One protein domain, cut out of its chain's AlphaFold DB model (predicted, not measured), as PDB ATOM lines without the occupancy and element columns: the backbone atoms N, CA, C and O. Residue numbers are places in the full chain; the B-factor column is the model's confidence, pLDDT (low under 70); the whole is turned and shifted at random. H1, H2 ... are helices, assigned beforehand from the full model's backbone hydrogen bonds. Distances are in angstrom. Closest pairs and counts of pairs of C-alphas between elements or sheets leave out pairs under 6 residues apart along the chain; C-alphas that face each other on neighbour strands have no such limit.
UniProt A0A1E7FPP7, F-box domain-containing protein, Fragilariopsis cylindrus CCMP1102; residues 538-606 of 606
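This is residues 538 to 606 of the 606 residues of the protein "F-box domain-containing protein" of Fragilariopsis cylindrus CCMP1102 (UniProt A0A1E7FPP7). The longest helix, H4, makes the middle of a loosely knit, flat group of five helices: H2 crosses it toward its last residues, H3 folds back on its first residues as a helical hairpin, and H1 runs nearly alongside it at a distance. The short H5 follows at the last end of H4, and a tail, residues 602 to 606, runs away from the helices to one end of the longest axis. The printed part has 69 residues, with five named helices in the order H1, H2, H3, H4, H5 and no named strand, and its class is all helix. It is only just compact, close to loose, with a radius of gyration of the C-alphas of 12.8 A, and its spans are 44 by 27 by 14 A.

H4, residues 580 to 592, is 18.0 A long, from C-alpha 580 at (1.442, -30.985, -4.312) to C-alpha 592 at (-5.096, -28.367, -20.928). H2, residues 559 to 567, is 14.6 A long. H3 has residues 569 to 576 and is 11.0 A long. H1, residues 538 to 545, is 10.6 A long and begins with C-alpha 538 at (-4.731, -21.669, -1.651). H5, residues 594 to 597, is 5.5 A long and ends with C-alpha 597 at (-4.491, -38.864, -20.762).

H4 touches H2 with residues 587 to 591 alone; their closest C-alphas, those of His 587 and Ala 562, are 5.4 A apart, and the helices run opposite ways at a steep tilt of 54 degrees. H4 touches H3 with residues 580 to 583 alone, the C-alphas of Leu 583 and Trp 574 being closest at 6.3 A. H3 and H4 form a hairpin and run opposite ways at a shallow tilt of 32 degrees, only just short of steep. H1 and H4 are close but not clearly touching, the closest C-alphas being those of Thr 540 and Arg 584 at 7.1 A, and run the same way at a shallow tilt of 14 degrees. H5 is close to but not clearly touching H4, with the C-alphas of Tyr 597 and Met 590 closest at 6.6 A. H1 and H3 are apart. Every O i to N i+4 pair is within hydrogen-bond range in H1 and H4, against 3 of 5 in H2 and 2 of 4 in H3; H5 is too short for such a pair.

The two C-alphas farthest apart, those of Asp 577 and His 606, are 44.5 A apart. The printed part has no cut and ends at the chain's last residue. The link from H1 to H2, residues 546 to 558, is long, and the other links are tight. The mean pLDDT of the printed part is 82.8, with residues 549, 569 and 601 to 606 under 70.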
ATOM      1  N   PRO A 538      -4.339 -22.932  -1.034       96.12
ATOM      2  CA  PRO A 538      -4.731 -21.669  -1.651       96.12
ATOM      3  C   PRO A 538      -4.554 -21.670  -3.168       96.12
ATOM      4  O   PRO A 538      -5.461 -21.282  -3.892       96.12
ATOM      5  N   GLU A 539      -3.444 -22.199  -3.675       94.38
ATOM      6  CA  GLU A 539      -3.150 -22.222  -5.106       94.38
ATOM      7  C   GLU A 539      -4.041 -23.206  -5.876       94.38
ATOM      8  O   GLU A 539      -4.350 -22.980  -7.045       94.38
ATOM      9  N   THR A 540      -4.457 -24.308  -5.242       92.50
ATOM     10  CA  THR A 540      -5.424 -25.246  -5.832       92.50
ATOM     11  C   THR A 540      -6.809 -24.606  -5.887       92.50
ATOM     12  O   THR A 540      -7.495 -24.724  -6.899       92.50
ATOM     13  N   VAL A 541      -7.208 -23.884  -4.833       93.56
ATOM     14  CA  VAL A 541      -8.481 -23.148  -4.777       93.56
ATOM     15  C   VAL A 541      -8.505 -22.013  -5.799       93.56
ATOM     16  O   VAL A 541      -9.507 -21.849  -6.491       93.56
ATOM     17  N   VAL A 542      -7.409 -21.258  -5.923       94.88
ATOM     18  CA  VAL A 542      -7.249 -20.217  -6.948       94.88
ATOM     19  C   VAL A 542      -7.391 -20.838  -8.330       94.88
ATOM     20  O   VAL A 542      -8.241 -20.395  -9.095       94.88
ATOM     21  N   TRP A 543      -6.661 -21.921  -8.618       93.44
ATOM     22  CA  TRP A 543      -6.745 -22.592  -9.915       93.44
ATOM     23  C   TRP A 543      -8.154 -23.106 -10.234       93.44
ATOM     24  O   TRP A 543      -8.625 -22.948 -11.357       93.44
ATOM     25  N   LEU A 544      -8.860 -23.680  -9.256       90.19
ATOM     26  CA  LEU A 544     -10.246 -24.125  -9.429       90.19
ATOM     27  C   LEU A 544     -11.220 -22.982  -9.749       90.19
ATOM     28  O   LEU A 544     -12.224 -23.229 -10.414       90.19
ATOM     29  N   LYS A 545     -10.938 -21.762  -9.276       91.50
ATOM     30  CA  LYS A 545     -11.753 -20.557  -9.501       91.50
ATOM     31  C   LYS A 545     -11.346 -19.762 -10.744       91.50
ATOM     32  O   LYS A 545     -12.042 -18.814 -11.093       91.50
ATOM     33  N   GLU A 546     -10.241 -20.115 -11.402       89.50
ATOM     34  CA  GLU A 546      -9.817 -19.454 -12.637       89.50
ATOM     35  C   GLU A 546     -10.904 -19.589 -13.715       89.50
ATOM     36  O   GLU A 546     -11.279 -20.695 -14.112       89.50
ATOM     37  N   THR A 547     -11.371 -18.450 -14.228       80.31
ATOM     38  CA  THR A 547     -12.371 -18.366 -15.304       80.31
ATOM     39  C   THR A 547     -11.763 -18.495 -16.697       80.31
ATOM     40  O   THR A 547     -12.491 -18.449 -17.685       80.31
ATOM     41  N   THR A 548     -10.441 -18.680 -16.801       78.00
ATOM     42  CA  THR A 548      -9.747 -18.801 -18.085       78.00
ATOM     43  C   THR A 548     -10.367 -19.946 -18.890       78.00
ATOM     44  O   THR A 548     -10.378 -21.082 -18.377       78.00
ATOM     45  N   PRO A 549     -10.892 -19.671 -20.100       68.25
ATOM     46  CA  PRO A 549     -11.548 -20.680 -20.913       68.25
ATOM     47  C   PRO A 549     -10.548 -21.770 -21.320       68.25
ATOM     48  O   PRO A 549      -9.344 -21.506 -21.404       68.25
ATOM     49  N   PRO A 550     -11.016 -23.012 -21.529       72.38
ATOM     50  CA  PRO A 550     -10.166 -24.073 -22.051       72.38
ATOM     51  C   PRO A 550      -9.579 -23.672 -23.411       72.38
ATOM     52  O   PRO A 550     -10.216 -22.969 -24.193       72.38
ATOM     53  N   THR A 551      -8.365 -24.143 -23.710       71.25
ATOM     54  CA  THR A 551      -7.673 -23.878 -24.986       71.25
ATOM     55  C   THR A 551      -8.479 -24.373 -26.194       71.25
ATOM     56  O   THR A 551      -8.321 -23.869 -27.300       71.25
ATOM     57  N   ASN A 552      -9.354 -25.358 -25.976       73.50
ATOM     58  CA  ASN A 552     -10.286 -25.889 -26.958       73.50
ATOM     59  C   ASN A 552     -11.721 -25.503 -26.562       73.50
ATOM     60  O   ASN A 552     -12.199 -25.907 -25.501       73.50
ATOM     61  N   GLN A 553     -12.416 -24.753 -27.423       70.00
ATOM     62  CA  GLN A 553     -13.783 -24.273 -27.171       70.00
ATOM     63  C   GLN A 553     -14.807 -25.413 -26.998       70.00
ATOM     64  O   GLN A 553     -15.832 -25.208 -26.355       70.00
ATOM     65  N   ASN A 554     -14.502 -26.626 -27.477       75.31
ATOM     66  CA  ASN A 554     -15.367 -27.810 -27.369       75.31
ATOM     67  C   ASN A 554     -15.035 -28.716 -26.162       75.31
ATOM     68  O   ASN A 554     -15.506 -29.852 -26.082       75.31
ATOM     69  N   GLN A 555     -14.190 -28.272 -25.227       78.38
ATOM     70  CA  GLN A 555     -13.748 -29.099 -24.105       78.38
ATOM     71  C   GLN A 555     -14.828 -29.251 -23.014       78.38
ATOM     72  O   GLN A 555     -15.126 -28.313 -22.281       78.38
ATOM     73  N   THR A 556     -15.330 -30.476 -22.822       80.44
ATOM     74  CA  THR A 556     -16.275 -30.840 -21.740       80.44
ATOM     75  C   THR A 556     -15.590 -31.238 -20.423       80.44
ATOM     76  O   THR A 556     -16.235 -31.388 -19.384       80.44
ATOM     77  N   PHE A 557     -14.265 -31.416 -20.437       84.88
ATOM     78  CA  PHE A 557     -13.482 -31.840 -19.278       84.88
ATOM     79  C   PHE A 557     -13.137 -30.655 -18.363       84.88
ATOM     80  O   PHE A 557     -12.338 -29.792 -18.725       84.88
ATOM     81  N   SER A 558     -13.725 -30.612 -17.165       88.19
ATOM     82  CA  SER A 558     -13.552 -29.499 -16.224       88.19
ATOM     83  C   SER A 558     -12.273 -29.606 -15.376       88.19
ATOM     84  O   SER A 558     -11.707 -30.686 -15.193       88.19
ATOM     85  N   ARG A 559     -11.840 -28.490 -14.768       88.75
ATOM     86  CA  ARG A 559     -10.765 -28.492 -13.751       88.75
ATOM     87  C   ARG A 559     -11.111 -29.388 -12.554       88.75
ATOM     88  O   ARG A 559     -10.231 -30.030 -11.988       88.75
ATOM     89  N   MET A 560     -12.397 -29.482 -12.200       87.50
ATOM     90  CA  MET A 560     -12.853 -30.393 -11.150       87.50
ATOM     91  C   MET A 560     -12.700 -31.858 -11.579       87.50
ATOM     92  O   MET A 560     -12.229 -32.665 -10.783       87.50
ATOM     93  N   ASN A 561     -12.972 -32.187 -12.848       86.56
ATOM     94  CA  ASN A 561     -12.745 -33.532 -13.386       86.56
ATOM     95  C   ASN A 561     -11.257 -33.920 -13.319       86.56
ATOM     96  O   ASN A 561     -10.945 -35.054 -12.965       86.56
ATOM     97  N   ALA A 562     -10.340 -32.978 -13.583       86.12
ATOM     98  CA  ALA A 562      -8.899 -33.183 -13.403       86.12
ATOM     99  C   ALA A 562      -8.540 -33.484 -11.941       86.12
ATOM    100  O   ALA A 562      -7.837 -34.453 -11.675       86.12
ATOM    101  N   ILE A 563      -9.070 -32.718 -10.982       86.88
ATOM    102  CA  ILE A 563      -8.872 -32.995  -9.549       86.88
ATOM    103  C   ILE A 563      -9.500 -34.329  -9.141       86.88
ATOM    104  O   ILE A 563      -8.985 -35.019  -8.268       86.88
ATOM    105  N   ASP A 564     -10.601 -34.739  -9.753       83.31
ATOM    106  CA  ASP A 564     -11.234 -36.012  -9.424       83.31
ATOM    107  C   ASP A 564     -10.406 -37.235  -9.860       83.31
ATOM    108  O   ASP A 564     -10.614 -38.330  -9.330       83.31
ATOM    109  N   THR A 565      -9.386 -37.046 -10.708       84.25
ATOM    110  CA  THR A 565      -8.356 -38.063 -10.988       84.25
ATOM    111  C   THR A 565      -7.405 -38.313  -9.811       84.25
ATOM    112  O   THR A 565      -6.621 -39.257  -9.852       84.25
ATOM    113  N   LEU A 566      -7.499 -37.552  -8.712       81.44
ATOM    114  CA  LEU A 566      -6.770 -37.814  -7.460       81.44
ATOM    115  C   LEU A 566      -7.036 -39.204  -6.876       81.44
ATOM    116  O   LEU A 566      -6.228 -39.727  -6.111       81.44
ATOM    117  N   HIS A 567      -8.176 -39.796  -7.227       78.25
ATOM    118  CA  HIS A 567      -8.534 -41.159  -6.851       78.25
ATOM    119  C   HIS A 567      -7.876 -42.217  -7.764       78.25
ATOM    120  O   HIS A 567      -8.099 -43.416  -7.586       78.25
ATOM    121  N   ASP A 568      -7.050 -41.799  -8.732       77.69
ATOM    122  CA  ASP A 568      -6.222 -42.673  -9.557       77.69
ATOM    123  C   ASP A 568      -4.868 -43.002  -8.903       77.69
ATOM    124  O   ASP A 568      -4.224 -42.158  -8.283       77.69
ATOM    125  N   PHE A 569      -4.405 -44.242  -9.081       69.94
ATOM    126  CA  PHE A 569      -3.209 -44.791  -8.437       69.94
ATOM    127  C   PHE A 569      -1.942 -43.993  -8.770       69.94
ATOM    128  O   PHE A 569      -1.076 -43.809  -7.917       69.94
ATOM    129  N   ARG A 570      -1.871 -43.447  -9.990       78.62
ATOM    130  CA  ARG A 570      -0.765 -42.594 -10.455       78.62
ATOM    131  C   ARG A 570      -0.592 -41.342  -9.587       78.62
ATOM    132  O   ARG A 570       0.535 -40.953  -9.293       78.62
ATOM    133  N   CYS A 571      -1.695 -40.772  -9.107       81.38
ATOM    134  CA  CYS A 571      -1.713 -39.566  -8.284       81.38
ATOM    135  C   CYS A 571      -1.476 -39.870  -6.793       81.38
ATOM    136  O   CYS A 571      -0.950 -39.024  -6.068       81.38
ATOM    137  N   ILE A 572      -1.800 -41.089  -6.336       84.12
ATOM    138  CA  ILE A 572      -1.621 -41.522  -4.937       84.12
ATOM    139  C   ILE A 572      -0.157 -41.410  -4.497       84.12
ATOM    140  O   ILE A 572       0.105 -40.991  -3.369       84.12
ATOM    141  N   ARG A 573       0.803 -41.741  -5.371       85.69
ATOM    142  CA  ARG A 573       2.234 -41.624  -5.049       85.69
ATOM    143  C   ARG A 573       2.626 -40.175  -4.748       85.69
ATOM    144  O   ARG A 573       3.187 -39.906  -3.694       85.69
ATOM    145  N   TRP A 574       2.266 -39.235  -5.622       89.62
ATOM    146  CA  TRP A 574       2.570 -37.815  -5.412       89.62
ATOM    147  C   TRP A 574       1.860 -37.224  -4.195       89.62
ATOM    148  O   TRP A 574       2.442 -36.385  -3.511       89.62
ATOM    149  N   LEU A 575       0.634 -37.675  -3.905       89.25
ATOM    150  CA  LEU A 575      -0.074 -37.308  -2.678       89.25
ATOM    151  C   LEU A 575       0.704 -37.746  -1.433       89.25
ATOM    152  O   LEU A 575       0.922 -36.926  -0.545       89.25
ATOM    153  N   LYS A 576       1.135 -39.014  -1.374       88.19
ATOM    154  CA  LYS A 576       1.901 -39.562  -0.240       88.19
ATOM    155  C   LYS A 576       3.225 -38.831  -0.030       88.19
ATOM    156  O   LYS A 576       3.551 -38.501   1.104       88.19
ATOM    157  N   ASP A 577       3.920 -38.514  -1.120       91.56
ATOM    158  CA  ASP A 577       5.185 -37.772  -1.099       91.56
ATOM    159  C   ASP A 577       4.984 -36.260  -0.853       91.56
ATOM    160  O   ASP A 577       5.945 -35.495  -0.883       91.56
ATOM    161  N   ARG A 578       3.734 -35.800  -0.665       92.56
ATOM    162  CA  ARG A 578       3.349 -34.384  -0.521       92.56
ATOM    163  C   ARG A 578       3.876 -33.478  -1.641       92.56
ATOM    164  O   ARG A 578       4.059 -32.277  -1.461       92.56
ATOM    165  N   ARG A 579       4.054 -34.024  -2.848       93.62
ATOM    166  CA  ARG A 579       4.497 -33.287  -4.044       93.62
ATOM    167  C   ARG A 579       3.335 -32.525  -4.688       93.62
ATOM    168  O   ARG A 579       3.017 -32.722  -5.861       93.62
ATOM    169  N   PHE A 580       2.677 -31.664  -3.911       94.44
ATOM    170  CA  PHE A 580       1.442 -30.985  -4.312       94.44
ATOM    171  C   PHE A 580       1.622 -30.051  -5.507       94.44
ATOM    172  O   PHE A 580       0.726 -29.963  -6.344       94.44
ATOM    173  N   GLU A 581       2.780 -29.408  -5.638       93.69
ATOM    174  CA  GLU A 581       3.087 -28.588  -6.809       93.69
ATOM    175  C   GLU A 581       3.181 -29.433  -8.085       93.69
ATOM    176  O   GLU A 581       2.520 -29.124  -9.075       93.69
ATOM    177  N   THR A 582       3.935 -30.539  -8.047       93.06
ATOM    178  CA  THR A 582       4.035 -31.474  -9.179       93.06
ATOM    179  C   THR A 582       2.651 -31.999  -9.562       93.06
ATOM    180  O   THR A 582       2.272 -31.940 -10.727       93.06
ATOM    181  N   LEU A 583       1.860 -32.422  -8.573       93.12
ATOM    182  CA  LEU A 583       0.499 -32.919  -8.768       93.12
ATOM    183  C   LEU A 583      -0.433 -31.858  -9.379       93.12
ATOM    184  O   LEU A 583      -1.198 -32.152 -10.294       93.12
ATOM    185  N   ARG A 584      -0.345 -30.603  -8.922       93.94
ATOM    186  CA  ARG A 584      -1.091 -29.468  -9.488       93.94
ATOM    187  C   ARG A 584      -0.680 -29.176 -10.925       93.94
ATOM    188  O   ARG A 584      -1.557 -28.933 -11.747       93.94
ATOM    189  N   ASN A 585       0.609 -29.235 -11.244       93.19
ATOM    190  CA  ASN A 585       1.084 -29.056 -12.615       93.19
ATOM    191  C   ASN A 585       0.570 -30.173 -13.528       93.19
ATOM    192  O   ASN A 585       0.103 -29.885 -14.627       93.19
ATOM    193  N   THR A 586       0.540 -31.418 -13.049       92.00
ATOM    194  CA  THR A 586      -0.065 -32.530 -13.790       92.00
ATOM    195  C   THR A 586      -1.567 -32.342 -13.995       92.00
ATOM    196  O   THR A 586      -2.040 -32.535 -15.108       92.00
ATOM    197  N   HIS A 587      -2.332 -31.907 -12.988       93.12
ATOM    198  CA  HIS A 587      -3.759 -31.618 -13.187       93.12
ATOM    199  C   HIS A 587      -4.000 -30.447 -14.144       93.12
ATOM    200  O   HIS A 587      -4.940 -30.492 -14.937       93.12
ATOM    201  N   LYS A 588      -3.151 -29.410 -14.102       92.12
ATOM    202  CA  LYS A 588      -3.177 -28.316 -15.082       92.12
ATOM    203  C   LYS A 588      -2.932 -28.846 -16.494       92.12
ATOM    204  O   LYS A 588      -3.621 -28.414 -17.411       92.12
ATOM    205  N   ASP A 589      -2.001 -29.783 -16.664       90.56
ATOM    206  CA  ASP A 589      -1.718 -30.395 -17.965       90.56
ATOM    207  C   ASP A 589      -2.858 -31.313 -18.436       90.56
ATOM    208  O   ASP A 589      -3.325 -31.177 -19.562       90.56
ATOM    209  N   MET A 590      -3.417 -32.146 -17.547       90.00
ATOM    210  CA  MET A 590      -4.616 -32.954 -17.821       90.00
ATOM    211  C   MET A 590      -5.818 -32.097 -18.221       90.00
ATOM    212  O   MET A 590      -6.590 -32.486 -19.090       90.00
ATOM    213  N   PHE A 591      -5.989 -30.929 -17.595       90.00
ATOM    214  CA  PHE A 591      -7.024 -29.978 -17.986       90.00
ATOM    215  C   PHE A 591      -6.717 -29.313 -19.331       90.00
ATOM    216  O   PHE A 591      -7.636 -29.079 -20.099       90.00
ATOM    217  N   ARG A 592      -5.457 -28.999 -19.646       89.12
ATOM    218  CA  ARG A 592      -5.096 -28.367 -20.928       89.12
ATOM    219  C   ARG A 592      -5.166 -29.329 -22.112       89.12
ATOM    220  O   ARG A 592      -5.398 -28.865 -23.223       89.12
ATOM    221  N   ARG A 593      -4.884 -30.615 -21.878       87.81
ATOM    222  CA  ARG A 593      -4.724 -31.660 -22.902       87.81
ATOM    223  C   ARG A 593      -5.338 -32.996 -22.449       87.81
ATOM    224  O   ARG A 593      -4.609 -33.980 -22.286       87.81
ATOM    225  N   PRO A 594      -6.656 -33.062 -22.180       85.69
ATOM    226  CA  PRO A 594      -7.303 -34.270 -21.651       85.69
ATOM    227  C   PRO A 594      -7.149 -35.500 -22.563       85.69
ATOM    228  O   PRO A 594      -7.098 -36.633 -22.076       85.69
ATOM    229  N   GLU A 595      -7.019 -35.301 -23.874       85.62
ATOM    230  CA  GLU A 595      -6.787 -36.337 -24.883       85.62
ATOM    231  C   GLU A 595      -5.504 -37.146 -24.645       85.62
ATOM    232  O   GLU A 595      -5.534 -38.372 -24.751       85.62
ATOM    233  N   ASN A 596      -4.417 -36.502 -24.204       86.50
ATOM    234  CA  ASN A 596      -3.136 -37.170 -23.932       86.50
ATOM    235  C   ASN A 596      -3.211 -38.149 -22.752       86.50
ATOM    236  O   ASN A 596      -2.343 -39.005 -22.585       86.50
ATOM    237  N   TYR A 597      -4.256 -38.028 -21.934       82.44
ATOM    238  CA  TYR A 597      -4.491 -38.864 -20.762       82.44
ATOM    239  C   TYR A 597      -5.674 -39.821 -20.947       82.44
ATOM    240  O   TYR A 597      -6.026 -40.533 -20.006       82.44
ATOM    241  N   GLY A 598      -6.282 -39.852 -22.142       81.56
ATOM    242  CA  GLY A 598      -7.473 -40.654 -22.425       81.56
ATOM    243  C   GLY A 598      -8.727 -40.173 -21.687       81.56
ATOM    244  O   GLY A 598      -9.625 -40.972 -21.436       81.56
ATOM    245  N   LEU A 599      -8.776 -38.892 -21.302       81.12
ATOM    246  CA  LEU A 599      -9.863 -38.279 -20.523       81.12
ATOM    247  C   LEU A 599     -10.829 -37.446 -21.380       81.12
ATOM    248  O   LEU A 599     -11.817 -36.926 -20.862       81.12
ATOM    249  N   ALA A 600     -10.553 -37.302 -22.678       74.50
ATOM    250  CA  ALA A 600     -11.458 -36.641 -23.610       74.50
ATOM    251  C   ALA A 600     -12.716 -37.496 -23.835       74.50
ATOM    252  O   ALA A 600     -12.622 -38.709 -24.045       74.50
ATOM    253  N   ALA A 601     -13.894 -36.863 -23.810       61.78
ATOM    254  CA  ALA A 601     -15.134 -37.517 -24.210       61.78
ATOM    255  C   ALA A 601     -14.968 -38.022 -25.650       61.78
ATOM    256  O   ALA A 601     -14.652 -37.240 -26.547       61.78
ATOM    257  N   ARG A 602     -15.127 -39.332 -25.872       55.12
ATOM    258  CA  ARG A 602     -15.176 -39.858 -27.239       55.12
ATOM    259  C   ARG A 602     -16.388 -39.209 -27.909       55.12
ATOM    260  O   ARG A 602     -17.471 -39.340 -27.341       55.12
ATOM    261  N   PRO A 603     -16.236 -38.518 -29.051       55.59
ATOM    262  CA  PRO A 603     -17.399 -38.063 -29.794       55.59
ATOM    263  C   PRO A 603     -18.264 -39.293 -30.080       55.59
ATOM    264  O   PRO A 603     -17.734 -40.331 -30.497       55.59
ATOM    265  N   GLU A 604     -19.557 -39.209 -29.760       46.94
ATOM    266  CA  GLU A 604     -20.514 -40.253 -30.110       46.94
ATOM    267  C   GLU A 604     -20.375 -40.494 -31.614       46.94
ATOM    268  O   GLU A 604     -20.502 -39.574 -32.423       46.94
ATOM    269  N   ARG A 605     -19.974 -41.713 -31.990       45.03
ATOM    270  CA  ARG A 605     -19.932 -42.101 -33.398       45.03
ATOM    271  C   ARG A 605     -21.386 -42.198 -33.847       45.03
ATOM    272  O   ARG A 605     -22.041 -43.176 -33.495       45.03
ATOM    273  N   HIS A 606     -21.867 -41.158 -34.522       41.50
ATOM    274  CA  HIS A 606     -23.130 -41.179 -35.253       41.50
ATOM    275  C   HIS A 606     -23.089 -42.185 -36.400       41.50
ATOM    276  O   HIS A 606     -22.009 -42.320 -37.026       41.50
TER     277      HIS A 606